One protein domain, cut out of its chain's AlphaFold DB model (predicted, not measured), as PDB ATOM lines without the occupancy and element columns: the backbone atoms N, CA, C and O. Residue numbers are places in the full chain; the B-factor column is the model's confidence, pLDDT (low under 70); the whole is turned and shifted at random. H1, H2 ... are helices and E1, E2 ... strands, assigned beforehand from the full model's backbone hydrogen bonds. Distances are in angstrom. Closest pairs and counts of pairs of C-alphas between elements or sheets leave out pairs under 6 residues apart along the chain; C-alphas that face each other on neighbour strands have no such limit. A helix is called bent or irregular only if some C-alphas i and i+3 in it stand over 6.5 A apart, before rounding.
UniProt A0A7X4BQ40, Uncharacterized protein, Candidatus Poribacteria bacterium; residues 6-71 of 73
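AT A GLANCE: This is residues 6 to 71 of the 73 residues of an uncharacterized protein of Candidatus Poribacteria bacterium (UniProt A0A7X4BQ40). A long, bent hairpin of two strands, E1 and E2, has one helix, H1, over one face, and a tail whose residues 62 to 71 stick out. The printed part has 66 residues, with E1, E2 and H1 in that order; the sheet E1 - E2 is antiparallel and the class mixed. It is loose, with a radius of gyration of the C-alphas of 14.3 A, spanning 38 by 34 by 20 A.

HOW THE PARTS SIT: E1, residues 6 to 16, and E2, residues 19 to 31, form a hairpin, antiparallel at 156 degrees; N 8 and O 28, 2.9 A apart, are within hydrogen-bond range. E1 bends by 60 degrees at residue 9, E2 by 82 degrees at residue 27. The closest C-alphas of E2 and H1, residues 41 to 52, are those of Pro 27 and Thr 43, 7.1 A apart. In H1 every O i to N i+4 pair is within hydrogen-bond range.

IN THESE COORDINATES: E1 measures 28.5 A from C-alpha 6 at (50.265, 9.435, -23.668), E2 28.2 A, and H1 16.3 A, to C-alpha 52 at (42.512, -15.107, -37.451).

THE WHOLE: The farthest C-alphas, Lys 42 and Asn 70, are 41.0 A apart. The printed part has no cut, and no printed residue is under 70 in pLDDT.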
ATOM      1  N   VAL A   6      49.104  10.091 -24.290       97.88
ATOM      2  CA  VAL A   6      50.265   9.435 -23.668       97.88
ATOM      3  C   VAL A   6      50.403   7.991 -24.132       97.88
ATOM      4  O   VAL A   6      49.409   7.285 -24.299       97.88
ATOM      5  N   GLU A   7      51.636   7.530 -24.329       98.06
ATOM      6  CA  GLU A   7      51.896   6.123 -24.637       98.06
ATOM      7  C   GLU A   7      51.626   5.245 -23.413       98.06
ATOM      8  O   GLU A   7      52.133   5.497 -22.317       98.06
ATOM      9  N   ARG A   8      50.814   4.200 -23.594       98.06
ATOM     10  CA  ARG A   8      50.494   3.214 -22.560       98.06
ATOM     11  C   ARG A   8      50.389   1.816 -23.149       98.06
ATOM     12  O   ARG A   8      50.148   1.623 -24.339       98.06
ATOM     13  N   LYS A   9      50.546   0.834 -22.269       98.38
ATOM     14  CA  LYS A   9      50.161  -0.551 -22.521       98.38
ATOM     15  C   LYS A   9      48.776  -0.770 -21.931       98.38
ATOM     16  O   LYS A   9      48.580  -0.511 -20.746       98.38
ATOM     17  N   VAL A  10      47.838  -1.208 -22.755       97.81
ATOM     18  CA  VAL A  10      46.434  -1.396 -22.377       97.81
ATOM     19  C   VAL A  10      46.025  -2.855 -22.531       97.81
ATOM     20  O   VAL A  10      46.683  -3.630 -23.230       97.81
ATOM     21  N   THR A  11      44.933  -3.220 -21.871       97.06
ATOM     22  CA  THR A  11      44.236  -4.478 -22.128       97.06
ATOM     23  C   THR A  11      43.181  -4.236 -23.197       97.06
ATOM     24  O   THR A  11      42.380  -3.312 -23.070       97.06
ATOM     25  N   TYR A  12      43.194  -5.052 -24.246       95.62
ATOM     26  CA  TYR A  12      42.266  -4.967 -25.365       95.62
ATOM     27  C   TYR A  12      41.367  -6.201 -25.389       95.62
ATOM     28  O   TYR A  12      41.864  -7.328 -25.423       95.62
ATOM     29  N   THR A  13      40.054  -5.982 -25.363       93.50
ATOM     30  CA  THR A  13      39.054  -7.053 -25.381       93.50
ATOM     31  C   THR A  13      38.393  -7.107 -26.749       93.50
ATOM     32  O   THR A  13      37.921  -6.089 -27.249       93.50
ATOM     33  N   LEU A  14      38.344  -8.297 -27.341       91.31
ATOM     34  CA  LEU A  14      37.650  -8.565 -28.597       91.31
ATOM     35  C   LEU A  14      36.639  -9.682 -28.398       91.31
ATOM     36  O   LEU A  14      36.948 -10.683 -27.756       91.31
ATOM     37  N   GLU A  15      35.471  -9.536 -29.007       90.62
ATOM     38  CA  GLU A  15      34.520 -10.626 -29.184       90.62
ATOM     39  C   GLU A  15      34.475 -10.994 -30.667       90.62
ATOM     40  O   GLU A  15      34.227 -10.138 -31.517       90.62
ATOM     41  N   VAL A  16      34.758 -12.257 -30.982       88.81
ATOM     42  CA  VAL A  16      34.734 -12.781 -32.353       88.81
ATOM     43  C   VAL A  16      34.103 -14.163 -32.325       88.81
ATOM     44  O   VAL A  16      34.544 -15.024 -31.566       88.81
ATOM     45  N   ASP A  17      33.050 -14.365 -33.118       88.69
ATOM     46  CA  ASP A  17      32.288 -15.620 -33.197       88.69
ATOM     47  C   ASP A  17      31.868 -16.174 -31.817       88.69
ATOM     48  O   ASP A  17      31.964 -17.374 -31.546       88.69
ATOM     49  N   GLY A  18      31.448 -15.284 -30.906       86.94
ATOM     50  CA  GLY A  18      31.031 -15.631 -29.541       86.94
ATOM     51  C   GLY A  18      32.172 -16.026 -28.594       86.94
ATOM     52  O   GLY A  18      31.916 -16.520 -27.495       86.94
ATOM     53  N   LYS A  19      33.437 -15.835 -28.993       88.12
ATOM     54  CA  LYS A  19      34.618 -16.030 -28.143       88.12
ATOM     55  C   LYS A  19      35.212 -14.690 -27.735       88.12
ATOM     56  O   LYS A  19      35.456 -13.830 -28.580       88.12
ATOM     57  N   PHE A  20      35.519 -14.559 -26.448       90.94
ATOM     58  CA  PHE A  20      36.222 -13.400 -25.911       90.94
ATOM     59  C   PHE A  20      37.735 -13.620 -25.916       90.94
ATOM     60  O   PHE A  20      38.235 -14.624 -25.408       90.94
ATOM     61  N   TYR A  21      38.459 -12.640 -26.445       91.88
ATOM     62  CA  TYR A  21      39.912 -12.555 -26.418       91.88
ATOM     63  C   TYR A  21      40.310 -11.383 -25.529       91.88
ATOM     64  O   TYR A  21      39.931 -10.244 -25.798       91.88
ATOM     65  N   LEU A  22      41.087 -11.663 -24.485       94.25
ATOM     66  CA  LEU A  22      41.681 -10.657 -23.613       94.25
ATOM     67  C   LEU A  22      43.168 -10.548 -23.948       94.25
ATOM     68  O   LEU A  22      43.935 -11.465 -23.668       94.25
ATOM     69  N   ILE A  23      43.570  -9.443 -24.570       95.25
ATOM     70  CA  ILE A  23      44.934  -9.245 -25.060       95.25
ATOM     71  C   ILE A  23      45.612  -8.213 -24.167       95.25
ATOM     72  O   ILE A  23      45.233  -7.043 -24.134       95.25
ATOM     73  N   GLU A  24      46.610  -8.659 -23.412       96.62
ATOM     74  CA  GLU A  24      47.330  -7.822 -22.456       96.62
ATOM     75  C   GLU A  24      48.478  -7.063 -23.138       96.62
ATOM     76  O   GLU A  24      49.032  -7.492 -24.150       96.62
ATOM     77  N   ASN A  25      48.895  -5.947 -22.537       97.44
ATOM     78  CA  ASN A  25      50.095  -5.201 -22.926       97.44
ATOM     79  C   ASN A  25      50.100  -4.616 -24.354       97.44
ATOM     80  O   ASN A  25      51.170  -4.400 -24.935       97.44
ATOM     81  N   VAL A  26      48.929  -4.308 -24.911       98.00
ATOM     82  CA  VAL A  26      48.799  -3.735 -26.256       98.00
ATOM     83  C   VAL A  26      49.287  -2.281 -26.251       98.00
ATOM     84  O   VAL A  26      48.799  -1.488 -25.447       98.00
ATOM     85  N   PRO A  27      50.240  -1.887 -27.116       98.31
ATOM     86  CA  PRO A  27      50.704  -0.507 -27.175       98.31
ATOM     87  C   PRO A  27      49.644   0.400 -27.813       98.31
ATOM     88  O   PRO A  27      49.214   0.161 -28.947       98.31
ATOM     89  N   ALA A  28      49.277   1.462 -27.102       98.38
ATOM     90  CA  ALA A  28      48.310   2.465 -27.528       98.38
ATOM     91  C   ALA A  28      48.757   3.872 -27.115       98.38
ATOM     92  O   ALA A  28      49.484   4.054 -26.136       98.38
ATOM     93  N   ARG A  29      48.275   4.881 -27.840       97.94
ATOM     94  CA  ARG A  29      48.237   6.258 -27.340       97.94
ATOM     95  C   ARG A  29      46.879   6.474 -26.692       97.94
ATOM     96  O   ARG A  29      45.870   6.164 -27.315       97.94
ATOM     97  N   VAL A  30      46.855   6.970 -25.464       98.06
ATOM     98  CA  VAL A  30      45.625   7.128 -24.682       98.06
ATOM     99  C   VAL A  30      45.399   8.597 -24.379       98.06
ATOM    100  O   VAL A  30      46.304   9.264 -23.874       98.06
ATOM    101  N   ASN A  31      44.200   9.083 -24.677       97.50
ATOM    102  CA  ASN A  31      43.751  10.398 -24.251       97.50
ATOM    103  C   ASN A  31      43.566  10.400 -22.727       97.50
ATOM    104  O   ASN A  31      42.840   9.573 -22.176       97.50
ATOM    105  N   VAL A  32      44.256  11.307 -22.032       96.19
ATOM    106  CA  VAL A  32      44.257  11.349 -20.557       96.19
ATOM    107  C   VAL A  32      42.932  11.808 -19.950       96.19
ATOM    108  O   VAL A  32      42.680  11.505 -18.787       96.19
ATOM    109  N   GLU A  33      42.108  12.526 -20.711       95.75
ATOM    110  CA  GLU A  33      40.827  13.074 -20.261       95.75
ATOM    111  C   GLU A  33      39.678  12.097 -20.527       95.75
ATOM    112  O   GLU A  33      38.835  11.886 -19.659       95.75
ATOM    113  N   THR A  34      39.650  11.476 -21.710       95.50
ATOM    114  CA  THR A  34      38.529  10.620 -22.145       95.50
ATOM    115  C   THR A  34      38.795   9.128 -21.967       95.50
ATOM    116  O   THR A  34      37.859   8.335 -21.914       95.50
ATOM    117  N   GLY A  35      40.066   8.723 -21.897       95.06
ATOM    118  CA  GLY A  35      40.467   7.317 -21.939       95.06
ATOM    119  C   GLY A  35      40.424   6.692 -23.336       95.06
ATOM    120  O   GLY A  35      40.675   5.492 -23.459       95.06
ATOM    121  N   GLU A  36      40.137   7.474 -24.382       96.94
ATOM    122  CA  GLU A  36      40.127   7.000 -25.768       96.94
ATOM    123  C   GLU A  36      41.494   6.434 -26.168       96.94
ATOM    124  O   GLU A  36      42.542   6.993 -25.837       96.94
ATOM    125  N   GLN A  37      41.478   5.291 -26.857       97.62
ATOM    126  CA  GLN A  37      42.668   4.507 -27.175       97.62
ATOM    127  C   GLN A  37      42.900   4.493 -28.683       97.62
ATOM    128  O   GLN A  37      42.072   4.008 -29.451       97.62
ATOM    129  N   TYR A  38      44.070   4.963 -29.100       97.31
ATOM    130  CA  TYR A  38      44.489   4.996 -30.493       97.31
ATOM    131  C   TYR A  38      45.584   3.964 -30.739       97.31
ATOM    132  O   TYR A  38      46.653   3.995 -30.117       97.31
ATOM    133  N   PHE A  39      45.348   3.087 -31.709       97.88
ATOM    134  CA  PHE A  39      46.264   2.017 -32.084       97.88
ATOM    135  C   PHE A  39      46.949   2.333 -33.412       97.88
ATOM    136  O   PHE A  39      46.341   2.870 -34.336       97.88
ATOM    137  N   SER A  40      48.233   1.996 -33.519       98.00
ATOM    138  CA  SER A  40      48.935   2.080 -34.804       98.00
ATOM    139  C   SER A  40      48.425   1.000 -35.770       98.00
ATOM    140  O   SER A  40      48.023  -0.066 -35.297       98.00
ATOM    141  N   PRO A  41      48.524   1.192 -37.100       98.00
ATOM    142  CA  PRO A  41      48.184   0.146 -38.070       98.00
ATOM    143  C   PRO A  41      48.893  -1.184 -37.776       98.00
ATOM    144  O   PRO A  41      48.256  -2.224 -37.682       98.00
ATOM    145  N   LYS A  42      50.194  -1.130 -37.454       97.94
ATOM    146  CA  LYS A  42      50.988  -2.305 -37.060       97.94
ATOM    147  C   LYS A  42      50.440  -3.011 -35.815       97.94
ATOM    148  O   LYS A  42      50.563  -4.229 -35.697       97.94
ATOM    149  N   THR A  43      49.900  -2.259 -34.855       97.44
ATOM    150  CA  THR A  43      49.255  -2.841 -33.671       97.44
ATOM    151  C   THR A  43      47.989  -3.583 -34.086       97.44
ATOM    152  O   THR A  43      47.821  -4.737 -33.704       97.44
ATOM    153  N   VAL A  44      47.143  -2.957 -34.908       95.31
ATOM    154  CA  VAL A  44      45.890  -3.550 -35.395       95.31
ATOM    155  C   VAL A  44      46.153  -4.820 -36.210       95.31
ATOM    156  O   VAL A  44      45.522  -5.841 -35.942       95.31
ATOM    157  N   ASP A  45      47.144  -4.815 -37.105       95.62
ATOM    158  CA  ASP A  45      47.528  -5.995 -37.894       95.62
ATOM    159  C   ASP A  45      47.876  -7.195 -37.001       95.62
ATOM    160  O   ASP A  45      47.483  -8.331 -37.272       95.62
ATOM    161  N   ARG A  46      48.606  -6.955 -35.903       94.44
ATOM    162  CA  ARG A  46      48.976  -8.006 -34.943       94.44
ATOM    163  C   ARG A  46      47.768  -8.543 -34.183       94.44
ATOM    164  O   ARG A  46      47.678  -9.752 -33.991       94.44
ATOM    165  N   LEU A  47      46.848  -7.668 -33.774       93.56
ATOM    166  CA  LEU A  47      45.607  -8.076 -33.112       93.56
ATOM    167  C   LEU A  47      44.762  -8.960 -34.041       93.56
ATOM    168  O   LEU A  47      44.305 -10.024 -33.631       93.56
ATOM    169  N   GLN A  48      44.631  -8.579 -35.314       91.50
ATOM    170  CA  GLN A  48      43.908  -9.375 -36.310       91.50
ATOM    171  C   GLN A  48      44.576 -10.730 -36.567       91.50
ATOM    172  O   GLN A  48      43.891 -11.746 -36.633       91.50
ATOM    173  N   GLN A  49      45.908 -10.782 -36.670       91.88
ATOM    174  CA  GLN A  49      46.630 -12.048 -36.836       91.88
ATOM    175  C   GLN A  49      46.413 -13.011 -35.664       91.88
ATOM    176  O   GLN A  49      46.308 -14.215 -35.897       91.88
ATOM    177  N   LEU A  50      46.326 -12.494 -34.433       88.88
ATOM    178  CA  LEU A  50      46.048 -13.294 -33.238       88.88
ATOM    179  C   LEU A  50      44.649 -13.919 -33.288       88.88
ATOM    180  O   LEU A  50      44.492 -15.082 -32.934       88.88
ATOM    181  N   VAL A  51      43.648 -13.173 -33.759       85.94
ATOM    182  CA  VAL A  51      42.269 -13.669 -33.892       85.94
ATOM    183  C   VAL A  51      42.134 -14.664 -35.048       85.94
ATOM    184  O   VAL A  51      41.509 -15.711 -34.898       85.94
ATOM    185  N   LEU A  52      42.713 -14.348 -36.210       87.31
ATOM    186  CA  LEU A  52      42.512 -15.107 -37.451       87.31
ATOM    187  C   LEU A  52      43.290 -16.426 -37.503       87.31
ATOM    188  O   LEU A  52      43.026 -17.263 -38.367       87.31
ATOM    189  N   ARG A  53      44.283 -16.611 -36.634       84.94
ATOM    190  CA  ARG A  53      45.124 -17.808 -36.620       84.94
ATOM    191  C   ARG A  53      45.069 -18.473 -35.249       84.94
ATOM    192  O   ARG A  53      45.204 -17.774 -34.248       84.94
ATOM    193  N   PRO A  54      44.954 -19.810 -35.174       70.06
ATOM    194  CA  PRO A  54      45.010 -20.515 -33.901       70.06
ATOM    195  C   PRO A  54      46.342 -20.246 -33.194       70.06
ATOM    196  O   PRO A  54      47.403 -20.546 -33.737       70.06
ATOM    197  N   HIS A  55      46.279 -19.705 -31.980       80.12
ATOM    198  CA  HIS A  55      47.423 -19.531 -31.090       80.12
ATOM    199  C   HIS A  55      47.053 -20.070 -29.706       80.12
ATOM    200  O   HIS A  55      45.913 -19.912 -29.265       80.12
ATOM    201  N   GLN A  56      48.001 -20.723 -29.026       88.69
ATOM    202  CA  GLN A  56      47.810 -21.056 -27.616       88.69
ATOM    203  C   GLN A  56      47.876 -19.763 -26.797       88.69
ATOM    204  O   GLN A  56      48.812 -18.985 -26.996       88.69
ATOM    205  N   PRO A  57      46.900 -19.506 -25.912       92.56
ATOM    206  CA  PRO A  57      46.956 -18.342 -25.046       92.56
ATOM    207  C   PRO A  57      48.084 -18.502 -24.022       92.56
ATOM    208  O   PRO A  57      48.315 -19.604 -23.524       92.56
ATOM    209  N   ASP A  58      48.731 -17.394 -23.652       94.50
ATOM    210  CA  ASP A  58      49.729 -17.383 -22.571       94.50
ATOM    211  C   ASP A  58      49.111 -17.832 -21.236       94.50
ATOM    212  O   ASP A  58      49.762 -18.457 -20.400       94.50
ATOM    213  N   ARG A  59      47.825 -17.514 -21.043       94.62
ATOM    214  CA  ARG A  59      46.990 -17.987 -19.938       94.62
ATOM    215  C   ARG A  59      45.509 -17.899 -20.293       94.62
ATOM    216  O   ARG A  59      45.100 -17.033 -21.061       94.62
ATOM    217  N   THR A  60      44.705 -18.737 -19.651       93.44
ATOM    218  CA  THR A  60      43.240 -18.668 -19.704       93.44
ATOM    219  C   THR A  60      42.708 -18.268 -18.336       93.44
ATOM    220  O   THR A  60      43.242 -18.691 -17.310       93.44
ATOM    221  N   ILE A  61      41.650 -17.462 -18.316       92.12
ATOM    222  CA  ILE A  61      40.931 -17.090 -17.097       92.12
ATOM    223  C   ILE A  61      39.466 -17.506 -17.212       92.12
ATOM    224  O   ILE A  61      38.897 -17.500 -18.302       92.12
ATOM    225  N   THR A  62      38.853 -17.837 -16.078       93.19
ATOM    226  CA  THR A  62      37.404 -18.035 -15.976       93.19
ATOM    227  C   THR A  62      36.791 -16.748 -15.448       93.19
ATOM    228  O   THR A  62      37.169 -16.286 -14.372       93.19
ATOM    229  N   LEU A  63      35.860 -16.166 -16.199       89.81
ATOM    230  CA  LEU A  63      35.171 -14.937 -15.817       89.81
ATOM    231  C   LEU A  63      33.709 -15.245 -15.467       89.81
ATOM    232  O   LEU A  63      33.035 -15.906 -16.260       89.81
ATOM    233  N   PRO A  64      33.201 -14.783 -14.312       92.00
ATOM    234  CA  PRO A  64      31.771 -14.808 -14.058       92.00
ATOM    235  C   PRO A  64      31.068 -13.812 -14.988       92.00
ATOM    236  O   PRO A  64      31.544 -12.694 -15.191       92.00
ATOM    237  N   VAL A  65      29.928 -14.221 -15.540       91.44
ATOM    238  CA  VAL A  65      29.073 -13.369 -16.372       91.44
ATOM    239  C   VAL A  65      27.810 -13.059 -15.583       91.44
ATOM    240  O   VAL A  65      27.171 -13.968 -15.052       91.44
ATOM    241  N   TYR A  66      27.462 -11.779 -15.503       93.06
ATOM    242  CA  TYR A  66      26.283 -11.303 -14.790       93.06
ATOM    243  C   TYR A  66      25.303 -10.692 -15.785       93.06
ATOM    244  O   TYR A  66      25.686  -9.865 -16.608       93.06
ATOM    245  N   GLU A  67      24.038 -11.084 -15.683       94.31
ATOM    246  CA  GLU A  67      22.942 -10.459 -16.420       94.31
ATOM    247  C   GLU A  67      22.481  -9.210 -15.659       94.31
ATOM    248  O   GLU A  67      22.116  -9.305 -14.483       94.31
ATOM    249  N   TYR A  68      22.494  -8.046 -16.316       92.94
ATOM    250  CA  TYR A  68      22.168  -6.768 -15.675       92.94
ATOM    251  C   TYR A  68      20.738  -6.767 -15.124       92.94
ATOM    252  O   TYR A  68      20.506  -6.282 -14.016       92.94
ATOM    253  N   ALA A  69      19.796  -7.384 -15.846       94.62
ATOM    254  CA  ALA A  69      18.403  -7.491 -15.414       94.62
ATOM    255  C   ALA A  69      18.228  -8.223 -14.066       94.62
ATOM    256  O   ALA A  69      17.245  -7.992 -13.367       94.62
ATOM    257  N   ASN A  70      19.190  -9.063 -13.669       93.56
ATOM    258  CA  ASN A  70      19.135  -9.831 -12.426       93.56
ATOM    259  C   ASN A  70      19.733  -9.094 -11.212       93.56
ATOM    260  O   ASN A  70      19.686  -9.631 -10.109       93.56
ATOM    261  N   LEU A  71      20.301  -7.892 -11.388       88.00
ATOM    262  CA  LEU A  71      20.976  -7.150 -10.312       88.00
ATOM    263  C   LEU A  71      20.028  -6.343  -9.406       88.00
ATOM    264  O   LEU A  71      20.459  -5.882  -8.354       88.00
TER     265      LEU A  71